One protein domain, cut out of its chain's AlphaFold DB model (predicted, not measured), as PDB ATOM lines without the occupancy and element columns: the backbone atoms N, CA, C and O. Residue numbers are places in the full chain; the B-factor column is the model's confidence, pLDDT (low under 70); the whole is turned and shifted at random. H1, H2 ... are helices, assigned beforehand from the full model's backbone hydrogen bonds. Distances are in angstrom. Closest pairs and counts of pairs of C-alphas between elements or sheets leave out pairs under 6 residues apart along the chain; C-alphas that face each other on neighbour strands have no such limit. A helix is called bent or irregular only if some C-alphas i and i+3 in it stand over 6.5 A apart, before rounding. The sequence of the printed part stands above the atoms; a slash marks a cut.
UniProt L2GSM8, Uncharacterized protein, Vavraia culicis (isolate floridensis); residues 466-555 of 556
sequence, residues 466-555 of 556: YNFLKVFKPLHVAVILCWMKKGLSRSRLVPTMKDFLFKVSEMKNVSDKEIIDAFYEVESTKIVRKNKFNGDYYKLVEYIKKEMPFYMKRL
ATOM      1  N   TYR A 466     -15.011 112.317 -27.256       86.19
ATOM      2  CA  TYR A 466     -13.741 112.950 -27.601       86.19
ATOM      3  C   TYR A 466     -12.939 113.380 -26.382       86.19
ATOM      4  O   TYR A 466     -11.718 113.215 -26.373       86.19
ATOM      5  N   ASN A 467     -13.594 113.920 -25.359       87.69
ATOM      6  CA  ASN A 467     -12.884 114.334 -24.153       87.69
ATOM      7  C   ASN A 467     -12.346 113.110 -23.401       87.69
ATOM      8  O   ASN A 467     -11.211 113.137 -22.933       87.69
ATOM      9  N   PHE A 468     -13.078 111.990 -23.409       89.62
ATOM     10  CA  PHE A 468     -12.530 110.713 -22.947       89.62
ATOM     11  C   PHE A 468     -11.325 110.245 -23.769       89.62
ATOM     12  O   PHE A 468     -10.342 109.814 -23.172       89.62
ATOM     13  N   LEU A 469     -11.337 110.371 -25.107       90.88
ATOM     14  CA  LEU A 469     -10.156 110.034 -25.917       90.88
ATOM     15  C   LEU A 469      -8.911 110.823 -25.488       90.88
ATOM     16  O   LEU A 469      -7.848 110.219 -25.390       90.88
ATOM     17  N   LYS A 470      -9.047 112.122 -25.183       90.31
ATOM     18  CA  LYS A 470      -7.931 112.976 -24.731       90.31
ATOM     19  C   LYS A 470      -7.305 112.518 -23.409       90.31
ATOM     20  O   LYS A 470      -6.098 112.652 -23.248       90.31
ATOM     21  N   VAL A 471      -8.100 111.983 -22.478       91.56
ATOM     22  CA  VAL A 471      -7.616 111.514 -21.161       91.56
ATOM     23  C   VAL A 471      -7.190 110.036 -21.188       91.56
ATOM     24  O   VAL A 471      -6.435 109.558 -20.336       91.56
ATOM     25  N   PHE A 472      -7.640 109.275 -22.183       93.44
ATOM     26  CA  PHE A 472      -7.342 107.854 -22.305       93.44
ATOM     27  C   PHE A 472      -5.877 107.562 -22.649       93.44
ATOM     28  O   PHE A 472      -5.424 107.712 -23.782       93.44
ATOM     29  N   LYS A 473      -5.167 106.968 -21.676       95.38
ATOM     30  CA  LYS A 473      -3.881 106.279 -21.902       95.38
ATOM     31  C   LYS A 473      -3.962 105.310 -23.107       95.38
ATOM     32  O   LYS A 473      -5.013 104.685 -23.289       95.38
ATOM     33  N   PRO A 474      -2.857 105.061 -23.841       96.62
ATOM     34  CA  PRO A 474      -2.826 104.176 -25.015       96.62
ATOM     35  C   PRO A 474      -3.468 102.790 -24.818       96.62
ATOM     36  O   PRO A 474      -4.098 102.266 -25.736       96.62
ATOM     37  N   LEU A 475      -3.393 102.216 -23.609       97.25
ATOM     38  CA  LEU A 475      -4.040 100.942 -23.276       97.25
ATOM     39  C   LEU A 475      -5.573 100.979 -23.405       97.25
ATOM     40  O   LEU A 475      -6.150 100.038 -23.944       97.25
ATOM     41  N   HIS A 476      -6.234 102.065 -22.997       96.31
ATOM     42  CA  HIS A 476      -7.686 102.232 -23.153       96.31
ATOM     43  C   HIS A 476      -8.082 102.280 -24.631       96.31
ATOM     44  O   HIS A 476      -9.021 101.611 -25.061       96.31
ATOM     45  N   VAL A 477      -7.312 103.012 -25.438       96.38
ATOM     46  CA  VAL A 477      -7.511 103.082 -26.890       96.38
ATOM     47  C   VAL A 477      -7.288 101.709 -27.535       96.38
ATOM     48  O   VAL A 477      -8.078 101.292 -28.382       96.38
ATOM     49  N   ALA A 478      -6.284 100.946 -27.088       96.56
ATOM     50  CA  ALA A 478      -6.065  99.576 -27.547       96.56
ATOM     51  C   ALA A 478      -7.208  98.626 -27.147       96.56
ATOM     52  O   ALA A 478      -7.602  97.787 -27.958       96.56
ATOM     53  N   VAL A 479      -7.784  98.775 -25.946       96.19
ATOM     54  CA  VAL A 479      -8.994  98.048 -25.521       96.19
ATOM     55  C   VAL A 479     -10.165  98.361 -26.452       96.19
ATOM     56  O   VAL A 479     -10.814  97.431 -26.927       96.19
ATOM     57  N   ILE A 480     -10.412  99.637 -26.773       95.62
ATOM     58  CA  ILE A 480     -11.479 100.050 -27.702       95.62
ATOM     59  C   ILE A 480     -11.268  99.405 -29.080       95.62
ATOM     60  O   ILE A 480     -12.170  98.736 -29.586       95.62
ATOM     61  N   LEU A 481     -10.068  99.529 -29.658       95.06
ATOM     62  CA  LEU A 481      -9.731  98.924 -30.954       95.06
ATOM     63  C   LEU A 481      -9.888  97.397 -30.942       95.06
ATOM     64  O   LEU A 481     -10.445  96.826 -31.882       95.06
ATOM     65  N   CYS A 482      -9.446  96.724 -29.876       94.88
ATOM     66  CA  CYS A 482      -9.602  95.280 -29.727       94.88
ATOM     67  C   CYS A 482     -11.081  94.881 -29.635       94.88
ATOM     68  O   CYS A 482     -11.504  93.918 -30.281       94.88
ATOM     69  N   TRP A 483     -11.889  95.638 -28.886       93.56
ATOM     70  CA  TRP A 483     -13.328  95.409 -28.772       93.56
ATOM     71  C   TRP A 483     -14.027  95.558 -30.123       93.56
ATOM     72  O   TRP A 483     -14.868  94.728 -30.462       93.56
ATOM     73  N   MET A 484     -13.645  96.554 -30.924       92.12
ATOM     74  CA  MET A 484     -14.197  96.755 -32.266       92.12
ATOM     75  C   MET A 484     -13.765  95.667 -33.260       92.12
ATOM     76  O   MET A 484     -14.586  95.214 -34.053       92.12
ATOM     77  N   LYS A 485     -12.495  95.239 -33.227       92.25
ATOM     78  CA  LYS A 485     -11.923  94.311 -34.223       92.25
ATOM     79  C   LYS A 485     -12.141  92.831 -33.920       92.25
ATOM     80  O   LYS A 485     -12.423  92.062 -34.834       92.25
ATOM     81  N   LYS A 486     -11.957  92.413 -32.664       90.88
ATOM     82  CA  LYS A 486     -12.061  91.006 -32.231       90.88
ATOM     83  C   LYS A 486     -13.335  90.721 -31.430       90.88
ATOM     84  O   LYS A 486     -13.748  89.566 -31.342       90.88
ATOM     85  N   GLY A 487     -13.952  91.755 -30.854       89.31
ATOM     86  CA  GLY A 487     -14.922  91.600 -29.773       89.31
ATOM     87  C   GLY A 487     -14.223  91.252 -28.458       89.31
ATOM     88  O   GLY A 487     -13.309  90.430 -28.425       89.31
ATOM     89  N   LEU A 488     -14.659  91.858 -27.352       90.12
ATOM     90  CA  LEU A 488     -14.196  91.494 -26.013       90.12
ATOM     91  C   LEU A 488     -15.354  90.913 -25.201       90.12
ATOM     92  O   LEU A 488     -16.428  91.503 -25.099       90.12
ATOM     93  N   SER A 489     -15.121  89.745 -24.600       88.25
ATOM     94  CA  SER A 489     -15.967  89.184 -23.546       88.25
ATOM     95  C   SER A 489     -15.164  89.129 -22.255       88.25
ATOM     96  O   SER A 489     -13.997  88.743 -22.281       88.25
ATOM     97  N   ARG A 490     -15.783  89.441 -21.107       87.31
ATOM     98  CA  ARG A 490     -15.096  89.425 -19.797       87.31
ATOM     99  C   ARG A 490     -14.367  88.096 -19.528       87.31
ATOM    100  O   ARG A 490     -13.239  88.095 -19.062       87.31
ATOM    101  N   SER A 491     -14.960  86.974 -19.945       90.94
ATOM    102  CA  SER A 491     -14.393  85.617 -19.848       90.94
ATOM    103  C   SER A 491     -13.143  85.340 -20.698       90.94
ATOM    104  O   SER A 491     -12.491  84.321 -20.491       90.94
ATOM    105  N   ARG A 492     -12.828  86.185 -21.688       94.31
ATOM    106  CA  ARG A 492     -11.665  86.041 -22.586       94.31
ATOM    107  C   ARG A 492     -10.852  87.330 -22.711       94.31
ATOM    108  O   ARG A 492      -9.977  87.410 -23.565       94.31
ATOM    109  N   LEU A 493     -11.117  88.310 -21.847       93.75
ATOM    110  CA  LEU A 493     -10.552  89.652 -21.912       93.75
ATOM    111  C   LEU A 493      -9.023  89.630 -22.010       93.75
ATOM    112  O   LEU A 493      -8.475  90.049 -23.025       93.75
ATOM    113  N   VAL A 494      -8.350  89.094 -20.990       96.88
ATOM    114  CA  VAL A 494      -6.882  89.090 -20.917       96.88
ATOM    115  C   VAL A 494      -6.244  88.297 -22.070       96.88
ATOM    116  O   VAL A 494      -5.390  88.873 -22.745       96.88
ATOM    117  N   PRO A 495      -6.657  87.051 -22.398       97.25
ATOM    118  CA  PRO A 495      -6.101  86.334 -23.550       97.25
ATOM    119  C   PRO A 495      -6.294  87.063 -24.885       97.25
ATOM    120  O   PRO A 495      -5.351  87.169 -25.665       97.25
ATOM    121  N   THR A 496      -7.492  87.596 -25.154       96.62
ATOM    122  CA  THR A 496      -7.784  88.303 -26.413       96.62
ATOM    123  C   THR A 496      -7.017  89.621 -26.514       96.62
ATOM    124  O   THR A 496      -6.519  89.944 -27.594       96.62
ATOM    125  N   MET A 497      -6.862  90.342 -25.399       97.25
ATOM    126  CA  MET A 497      -6.048  91.556 -25.325       97.25
ATOM    127  C   MET A 497      -4.561  91.259 -25.508       97.25
ATOM    128  O   MET A 497      -3.935  91.915 -26.331       97.25
ATOM    129  N   LYS A 498      -3.992  90.245 -24.844       96.94
ATOM    130  CA  LYS A 498      -2.578  89.876 -25.036       96.94
ATOM    131  C   LYS A 498      -2.280  89.445 -26.473       96.94
ATOM    132  O   LYS A 498      -1.311  89.919 -27.053       96.94
ATOM    133  N   ASP A 499      -3.149  88.649 -27.094       95.81
ATOM    134  CA  ASP A 499      -3.047  88.278 -28.517       95.81
ATOM    135  C   ASP A 499      -3.267  89.473 -29.478       95.81
ATOM    136  O   ASP A 499      -2.810  89.478 -30.620       95.81
ATOM    137  N   PHE A 500      -3.982  90.520 -29.058       95.50
ATOM    138  CA  PHE A 500      -4.102  91.765 -29.829       95.50
ATOM    139  C   PHE A 500      -2.854  92.652 -29.694       95.50
ATOM    140  O   PHE A 500      -2.332  93.133 -30.699       95.50
ATOM    141  N   LEU A 501      -2.347  92.806 -28.470       95.62
ATOM    142  CA  LEU A 501      -1.172  93.609 -28.131       95.62
ATOM    143  C   LEU A 501       0.156  92.954 -28.532       95.62
ATOM    144  O   LEU A 501       1.146  93.658 -28.664       95.62
ATOM    145  N   PHE A 502       0.198  91.642 -28.795       93.38
ATOM    146  CA  PHE A 502       1.422  90.922 -29.177       93.38
ATOM    147  C   PHE A 502       2.148  91.518 -30.400       93.38
ATOM    148  O   PHE A 502       3.364  91.390 -30.524       93.38
ATOM    149  N   LYS A 503       1.415  92.203 -31.290       86.38
ATOM    150  CA  LYS A 503       1.963  92.913 -32.462       86.38
ATOM    151  C   LYS A 503       2.658  94.243 -32.128       86.38
ATOM    152  O   LYS A 503       3.242  94.860 -33.015       86.38
ATOM    153  N   VAL A 504       2.562  94.698 -30.881       94.50
ATOM    154  CA  VAL A 504       3.095  95.964 -30.376       94.50
ATOM    155  C   VAL A 504       4.086  95.643 -29.260       94.50
ATOM    156  O   VAL A 504       3.708  95.385 -28.118       94.50
ATOM    157  N   SER A 505       5.373  95.654 -29.606       93.62
ATOM    158  CA  SER A 505       6.517  95.455 -28.703       93.62
ATOM    159  C   SER A 505       6.389  96.246 -27.397       93.62
ATOM    160  O   SER A 505       6.600  95.714 -26.312       93.62
ATOM    161  N   GLU A 506       5.964  97.499 -27.528       95.81
ATOM    162  CA  GLU A 506       5.828  98.524 -26.501       95.81
ATOM    163  C   GLU A 506       4.717  98.199 -25.478       95.81
ATOM    164  O   GLU A 506       4.701  98.746 -24.381       95.81
ATOM    165  N   MET A 507       3.798  97.281 -25.811       94.56
ATOM    166  CA  MET A 507       2.659  96.870 -24.975       94.56
ATOM    167  C   MET A 507       2.652  95.365 -24.661       94.56
ATOM    168  O   MET A 507       1.696  94.849 -24.078       94.56
ATOM    169  N   LYS A 508       3.718  94.638 -25.017       91.12
ATOM    170  CA  LYS A 508       3.819  93.181 -24.827       91.12
ATOM    171  C   LYS A 508       3.825  92.755 -23.350       91.12
ATOM    172  O   LYS A 508       3.374  91.657 -23.034       91.12
ATOM    173  N   ASN A 509       4.313  93.628 -22.467       93.88
ATOM    174  CA  ASN A 509       4.541  93.345 -21.045       93.88
ATOM    175  C   ASN A 509       3.459  93.922 -20.111       93.88
ATOM    176  O   ASN A 509       3.645  93.902 -18.898       93.88
ATOM    177  N   VAL A 510       2.339  94.428 -20.648       96.88
ATOM    178  CA  VAL A 510       1.225  94.943 -19.828       96.88
ATOM    179  C   VAL A 510       0.658  93.817 -18.954       96.88
ATOM    180  O   VAL A 510       0.411  92.701 -19.429       96.88
ATOM    181  N   SER A 511       0.458  94.108 -17.668       97.44
ATOM    182  CA  SER A 511      -0.035  93.136 -16.695       97.44
ATOM    183  C   SER A 511      -1.519  92.807 -16.892       97.44
ATOM    184  O   SER A 511      -2.309  93.601 -17.407       97.44
ATOM    185  N   ASP A 512      -1.924  91.622 -16.432       96.12
ATOM    186  CA  ASP A 512      -3.322  91.177 -16.483       96.12
ATOM    187  C   ASP A 512      -4.241  92.147 -15.730       96.12
ATOM    188  O   ASP A 512      -5.354  92.418 -16.182       96.12
ATOM    189  N   LYS A 513      -3.748  92.713 -14.619       94.56
ATOM    190  CA  LYS A 513      -4.457  93.706 -13.813       94.56
ATOM    191  C   LYS A 513      -4.696  94.996 -14.599       94.56
ATOM    192  O   LYS A 513      -5.842  95.407 -14.715       94.56
ATOM    193  N   GLU A 514      -3.666  95.583 -15.208       96.00
ATOM    194  CA  GLU A 514      -3.814  96.813 -16.006       96.00
ATOM    195  C   GLU A 514      -4.784  96.634 -17.183       96.00
ATOM    196  O   GLU A 514      -5.550  97.544 -17.490       96.00
ATOM    197  N   ILE A 515      -4.794  95.459 -17.824       96.69
ATOM    198  CA  ILE A 515      -5.763  95.132 -18.883       96.69
ATOM    199  C   ILE A 515      -7.197  95.112 -18.334       96.69
ATOM    200  O   ILE A 515      -8.116  95.602 -18.994       96.69
ATOM    201  N   ILE A 516      -7.401  94.523 -17.153       92.31
ATOM    202  CA  ILE A 516      -8.708  94.431 -16.493       92.31
ATOM    203  C   ILE A 516      -9.185  95.816 -16.038       92.31
ATOM    204  O   ILE A 516     -10.325  96.185 -16.327       92.31
ATOM    205  N   ASP A 517      -8.312  96.594 -15.402       89.88
ATOM    206  CA  ASP A 517      -8.603  97.943 -14.918       89.88
ATOM    207  C   ASP A 517      -8.958  98.862 -16.102       89.88
ATOM    208  O   ASP A 517     -10.048  99.435 -16.137       89.88
ATOM    209  N   ALA A 518      -8.124  98.896 -17.151       95.12
ATOM    210  CA  ALA A 518      -8.388  99.673 -18.365       95.12
ATOM    211  C   ALA A 518      -9.672  99.235 -19.096       95.12
ATOM    212  O   ALA A 518     -10.380 100.061 -19.677       95.12
ATOM    213  N   PHE A 519     -10.011  97.943 -19.070       93.88
ATOM    214  CA  PHE A 519     -11.276  97.460 -19.620       93.88
ATOM    215  C   PHE A 519     -12.479  97.975 -18.837       93.88
ATOM    216  O   PHE A 519     -13.443  98.429 -19.455       93.88
ATOM    217  N   TYR A 520     -12.437  97.927 -17.505       89.44
ATOM    218  CA  TYR A 520     -13.529  98.444 -16.687       89.44
ATOM    219  C   TYR A 520     -13.630  99.971 -16.755       89.44
ATOM    220  O   TYR A 520     -14.746 100.483 -16.734       89.44
ATOM    221  N   GLU A 521     -12.523 100.698 -16.940       89.31
ATOM    222  CA  GLU A 521     -12.543 102.140 -17.222       89.31
ATOM    223  C   GLU A 521     -13.163 102.460 -18.594       89.31
ATOM    224  O   GLU A 521     -14.035 103.321 -18.698       89.31
ATOM    225  N   VAL A 522     -12.828 101.723 -19.658       91.88
ATOM    226  CA  VAL A 522     -13.504 101.894 -20.959       91.88
ATOM    227  C   VAL A 522     -14.987 101.512 -20.864       91.88
ATOM    228  O   VAL A 522     -15.850 102.262 -21.328       91.88
ATOM    229  N   GLU A 523     -15.322 100.392 -20.215       88.44
ATOM    230  CA  GLU A 523     -16.710  99.981 -19.979       88.44
ATOM    231  C   GLU A 523     -17.462 100.998 -19.096       88.44
ATOM    232  O   GLU A 523     -18.677 101.161 -19.268       88.44
ATOM    233  N   SER A 524     -16.769 101.748 -18.222       83.38
ATOM    234  CA  SER A 524     -17.326 102.830 -17.398       83.38
ATOM    235  C   SER A 524     -17.586 104.137 -18.161       83.38
ATOM    236  O   SER A 524     -18.411 104.922 -17.708       83.38
ATOM    237  N   THR A 525     -17.136 104.312 -19.406       86.50
ATOM    238  CA  THR A 525     -17.509 105.494 -20.231       86.50
ATOM    239  C   THR A 525     -18.730 105.307 -21.146       86.50
ATOM    240  O   THR A 525     -19.250 106.274 -21.686       86.50
ATOM    241  N   LYS A 526     -19.232 104.074 -21.334       84.62
ATOM    242  CA  LYS A 526     -20.272 103.702 -22.338       84.62
ATOM    243  C   LYS A 526     -19.875 103.909 -23.805       84.62
ATOM    244  O   LYS A 526     -20.686 103.591 -24.674       84.62
ATOM    245  N   ILE A 527     -18.635 104.315 -24.089       87.44
ATOM    246  CA  ILE A 527     -18.058 104.346 -25.444       87.44
ATOM    247  C   ILE A 527     -18.142 102.964 -26.106       87.44
ATOM    248  O   ILE A 527     -18.308 102.862 -27.319       87.44
ATOM    249  N   VAL A 528     -18.119 101.888 -25.314       84.06
ATOM    250  CA  VAL A 528     -18.527 100.556 -25.767       84.06
ATOM    251  C   VAL A 528     -19.634 100.015 -24.861       84.06
ATOM    252  O   VAL A 528     -19.515 100.023 -23.637       84.06
ATOM    253  N   ARG A 529     -20.738  99.534 -25.450       81.44
ATOM    254  CA  ARG A 529     -21.883  98.947 -24.727       81.44
ATOM    255  C   ARG A 529     -22.389  97.713 -25.475       81.44
ATOM    256  O   ARG A 529     -22.852  97.816 -26.606       81.44
ATOM    257  N   LYS A 530     -22.342  96.532 -24.841       77.62
ATOM    258  CA  LYS A 530     -22.844  95.252 -25.403       77.62
ATOM    259  C   LYS A 530     -22.308  94.947 -26.821       77.62
ATOM    260  O   LYS A 530     -23.082  94.624 -27.717       77.62
ATOM    261  N   ASN A 531     -20.993  95.076 -27.022       72.75
ATOM    262  CA  ASN A 531     -20.300  94.916 -28.317       72.75
ATOM    263  C   ASN A 531     -20.717  95.911 -29.417       72.75
ATOM    264  O   ASN A 531     -20.402  95.698 -30.584       72.75
ATOM    265  N   LYS A 532     -21.396  97.010 -29.066       81.12
ATOM    266  CA  LYS A 532     -21.572  98.168 -29.944       81.12
ATOM    267  C   LYS A 532     -20.646  99.285 -29.491       81.12
ATOM    268  O   LYS A 532     -20.639  99.638 -28.313       81.12
ATOM    269  N   PHE A 533     -19.892  99.832 -30.433       87.25
ATOM    270  CA  PHE A 533     -19.162 101.077 -30.251       87.25
ATOM    271  C   PHE A 533     -20.145 102.248 -30.378       87.25
ATOM    272  O   PHE A 533     -20.929 102.295 -31.324       87.25
ATOM    273  N   ASN A 534     -20.137 103.142 -29.394       85.31
ATOM    274  CA  ASN A 534     -20.990 104.322 -29.289       85.31
ATOM    275  C   ASN A 534     -20.125 105.582 -29.428       85.31
ATOM    276  O   ASN A 534     -19.979 106.374 -28.501       85.31
ATOM    277  N   GLY A 535     -19.497 105.695 -30.593       85.06
ATOM    278  CA  GLY A 535     -18.611 106.775 -30.999       85.06
ATOM    279  C   GLY A 535     -18.419 106.720 -32.514       85.06
ATOM    280  O   GLY A 535     -18.902 105.797 -33.177       85.06
ATOM    281  N   ASP A 536     -17.706 107.691 -33.071       89.69
ATOM    282  CA  ASP A 536     -17.374 107.698 -34.495       89.69
ATOM    283  C   ASP A 536     -15.999 107.053 -34.718       89.69
ATOM    284  O   ASP A 536     -14.983 107.460 -34.148       89.69
ATOM    285  N   TYR A 537     -15.985 106.002 -35.539       91.06
ATOM    286  CA  TYR A 537     -14.791 105.218 -35.827       91.06
ATOM    287  C   TYR A 537     -13.747 105.997 -36.635       91.06
ATOM    288  O   TYR A 537     -12.550 105.849 -36.394       91.06
ATOM    289  N   TYR A 538     -14.174 106.843 -37.571       93.12
ATOM    290  CA  TYR A 538     -13.252 107.652 -38.364       93.12
ATOM    291  C   TYR A 538     -12.574 108.695 -37.483       93.12
ATOM    292  O   TYR A 538     -11.359 108.861 -37.562       93.12
ATOM    293  N   LYS A 539     -13.336 109.297 -36.565       92.94
ATOM    294  CA  LYS A 539     -12.831 110.245 -35.563       92.94
ATOM    295  C   LYS A 539     -11.859 109.577 -34.576       92.94
ATOM    296  O   LYS A 539     -10.831 110.167 -34.251       92.94
ATOM    297  N   LEU A 540     -12.110 108.323 -34.176       94.88
ATOM    298  CA  LEU A 540     -11.150 107.508 -33.410       94.88
ATOM    299  C   LEU A 540      -9.836 107.294 -34.180       94.88
ATOM    300  O   LEU A 540      -8.752 107.507 -33.641       94.88
ATOM    301  N   VAL A 541      -9.927 106.865 -35.441       95.19
ATOM    302  CA  VAL A 541      -8.764 106.594 -36.301       95.19
ATOM    303  C   VAL A 541      -7.969 107.870 -36.588       95.19
ATOM    304  O   VAL A 541      -6.740 107.832 -36.599       95.19
ATOM    305  N   GLU A 542      -8.644 108.998 -36.797       95.75
ATOM    306  CA  GLU A 542      -8.021 110.310 -36.961       95.75
ATOM    307  C   GLU A 542      -7.259 110.729 -35.699       95.75
ATOM    308  O   GLU A 542      -6.081 111.077 -35.790       95.75
ATOM    309  N   TYR A 543      -7.885 110.609 -34.524       95.88
ATOM    310  CA  TYR A 543      -7.251 110.892 -33.236       95.88
ATOM    311  C   TYR A 543      -5.997 110.031 -33.013       95.88
ATOM    312  O   TYR A 543      -4.937 110.557 -32.685       95.88
ATOM    313  N   ILE A 544      -6.056 108.723 -33.295       96.31
ATOM    314  CA  ILE A 544      -4.882 107.840 -33.182       96.31
ATOM    315  C   ILE A 544      -3.769 108.236 -34.171       96.31
ATOM    316  O   ILE A 544      -2.583 108.107 -33.869       96.31
ATOM    317  N   LYS A 545      -4.122 108.711 -35.371       95.81
ATOM    318  CA  LYS A 545      -3.142 109.157 -36.372       95.81
ATOM    319  C   LYS A 545      -2.461 110.472 -35.994       95.81
ATOM    320  O   LYS A 545      -1.281 110.614 -36.321       95.81
ATOM    321  N   LYS A 546      -3.178 111.393 -35.343       96.12
ATOM    322  CA  LYS A 546      -2.680 112.715 -34.932       96.12
ATOM    323  C   LYS A 546      -1.961 112.675 -33.580       96.12
ATOM    324  O   LYS A 546      -0.770 112.953 -33.534       96.12
ATOM    325  N   GLU A 547      -2.657 112.247 -32.530       95.81
ATOM    326  CA  GLU A 547      -2.267 112.471 -31.128       95.81
ATOM    327  C   GLU A 547      -1.568 111.268 -30.470       95.81
ATOM    328  O   GLU A 547      -0.798 111.428 -29.526       95.81
ATOM    329  N   MET A 548      -1.831 110.037 -30.930       95.31
ATOM    330  CA  MET A 548      -1.311 108.838 -30.256       95.31
ATOM    331  C   MET A 548       0.106 108.442 -30.713       95.31
ATOM    332  O   MET A 548       0.463 108.625 -31.887       95.31
ATOM    333  N   PRO A 549       0.901 107.804 -29.824       95.62
ATOM    334  CA  PRO A 549       2.232 107.294 -30.143       95.62
ATOM    335  C   PRO A 549       2.263 106.412 -31.394       95.62
ATOM    336  O   PRO A 549       1.330 105.655 -31.666       95.62
ATOM    337  N   PHE A 550       3.374 106.447 -32.136       95.38
ATOM    338  CA  PHE A 550       3.513 105.748 -33.421       95.38
ATOM    339  C   PHE A 550       3.139 104.257 -33.364       95.38
ATOM    340  O   PHE A 550       2.506 103.742 -34.285       95.38
ATOM    341  N   TYR A 551       3.450 103.567 -32.265       94.50
ATOM    342  CA  TYR A 551       3.126 102.151 -32.097       94.50
ATOM    343  C   TYR A 551       1.614 101.859 -32.082       94.50
ATOM    344  O   TYR A 551       1.198 100.806 -32.563       94.50
ATOM    345  N   MET A 552       0.773 102.802 -31.637       95.62
ATOM    346  CA  MET A 552      -0.691 102.672 -31.682       95.62
ATOM    347  C   MET A 552      -1.228 102.673 -33.113       95.62
ATOM    348  O   MET A 552      -2.245 102.043 -33.398       95.62
ATOM    349  N   LYS A 553      -0.515 103.317 -34.045       94.50
ATOM    350  CA  LYS A 553      -0.884 103.368 -35.467       94.50
ATOM    351  C   LYS A 553      -0.790 101.982 -36.125       94.50
ATOM    352  O   LYS A 553      -1.497 101.738 -37.093       94.50
ATOM    353  N   ARG A 554      -0.012 101.049 -35.546       92.38
ATOM    354  CA  ARG A 554       0.068  99.624 -35.943       92.38
ATOM    355  C   ARG A 554      -1.161  98.790 -35.524       92.38
ATOM    356  O   ARG A 554      -1.276  97.639 -35.941       92.38
ATOM    357  N   LEU A 555      -2.041  99.326 -34.667       91.12
ATOM    358  CA  LEU A 555      -3.271  98.657 -34.211       91.12
ATOM    359  C   LEU A 555      -4.513  99.037 -35.034       91.12
ATOM    360  O   LEU A 555      -5.550  98.380 -34.880       91.12
TER     361      LEU A 555
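Overview. This is residues 466 to 555 of the 556 residues of an uncharacterized protein of Vavraia culicis (isolate floridensis) (UniProt L2GSM8). This is a compact, rounded domain of crossed helices, with H2 running through the middle and H3 and H4 crossing it at about a right angle. H1 and H5 lie on the side of H2 away from H3, and the short H6 folds back near the first end of H2. The printed part has 90 residues with six named helices, H1 to H6 in order along the chain, and no named strand; the class is all helix. The whole is compact, with a radius of gyration of the C-alphas of 11.9 A and spans of 29 by 28 by 20 A.

Along the chain. H1 takes residues 466 to 471, its C-alpha 466 at (-13.741, 112.950, -27.601). H2, residues 474 to 485, is 16.3 A from first to last C-alpha and begins at C-alpha 474 at (-2.826, 104.176, -25.015). H3, residues 490 to 501, is 16.8 A long and irregular: C-alphas 491 and 494 are 8.3 A apart. H4, residues 512 to 525, is the longest helix at 20.5 A. H5, residues 537 to 546, is 14.3 A long. H6, residues 550 to 553, ends at C-alpha 553 at (-0.884, 103.368, -35.467).

Arrangement. H1 is close to but not clearly touching H2, and the closest C-alphas, of Leu 469 and Val 477, are 7.5 A apart. H2 touches H4 with residues 475 to 480 alone, about perpendicular at 74 degrees; the closest C-alphas, of His 476 and Ala 518, are 5.5 A apart. H2 touches H3 with residues 478 to 482 alone, only just about perpendicular at 72 degrees, with C-alphas of Cys 482 and Phe 500 closest at 6.5 A. H3 touches H4 with residues 493 to 497 alone, at 71 degrees, only just about perpendicular; the closest C-alphas, of Val 494 and Asp 512, are 6.1 A apart. H2 and H5 are near each other, with 8 pairs of C-alphas within 10 A. H5 and H6 only just touch, with 3 pairs of C-alphas within 8 A, and only at the corner by their link; C-alphas of Lys 545 and Lys 553 are closest at 6.3 A. H3 and H5 are apart. In H1, H2, H4 and H5 every O i to N i+4 pair is within hydrogen-bond range, in H3 6 of 8 are, and H6 is too short for such a pair.

Size, cuts and confidence. The two C-alphas farthest apart, of Ser 491 and Lys 546, are 33.2 A apart. The printed part has no cut. The link from H4 to H5 is long, with 11 residues, and in it residues 528 to 529 pair antiparallel with residues 532 to 533. The mean pLDDT of the printed part is 92.2, and no printed residue is under 70.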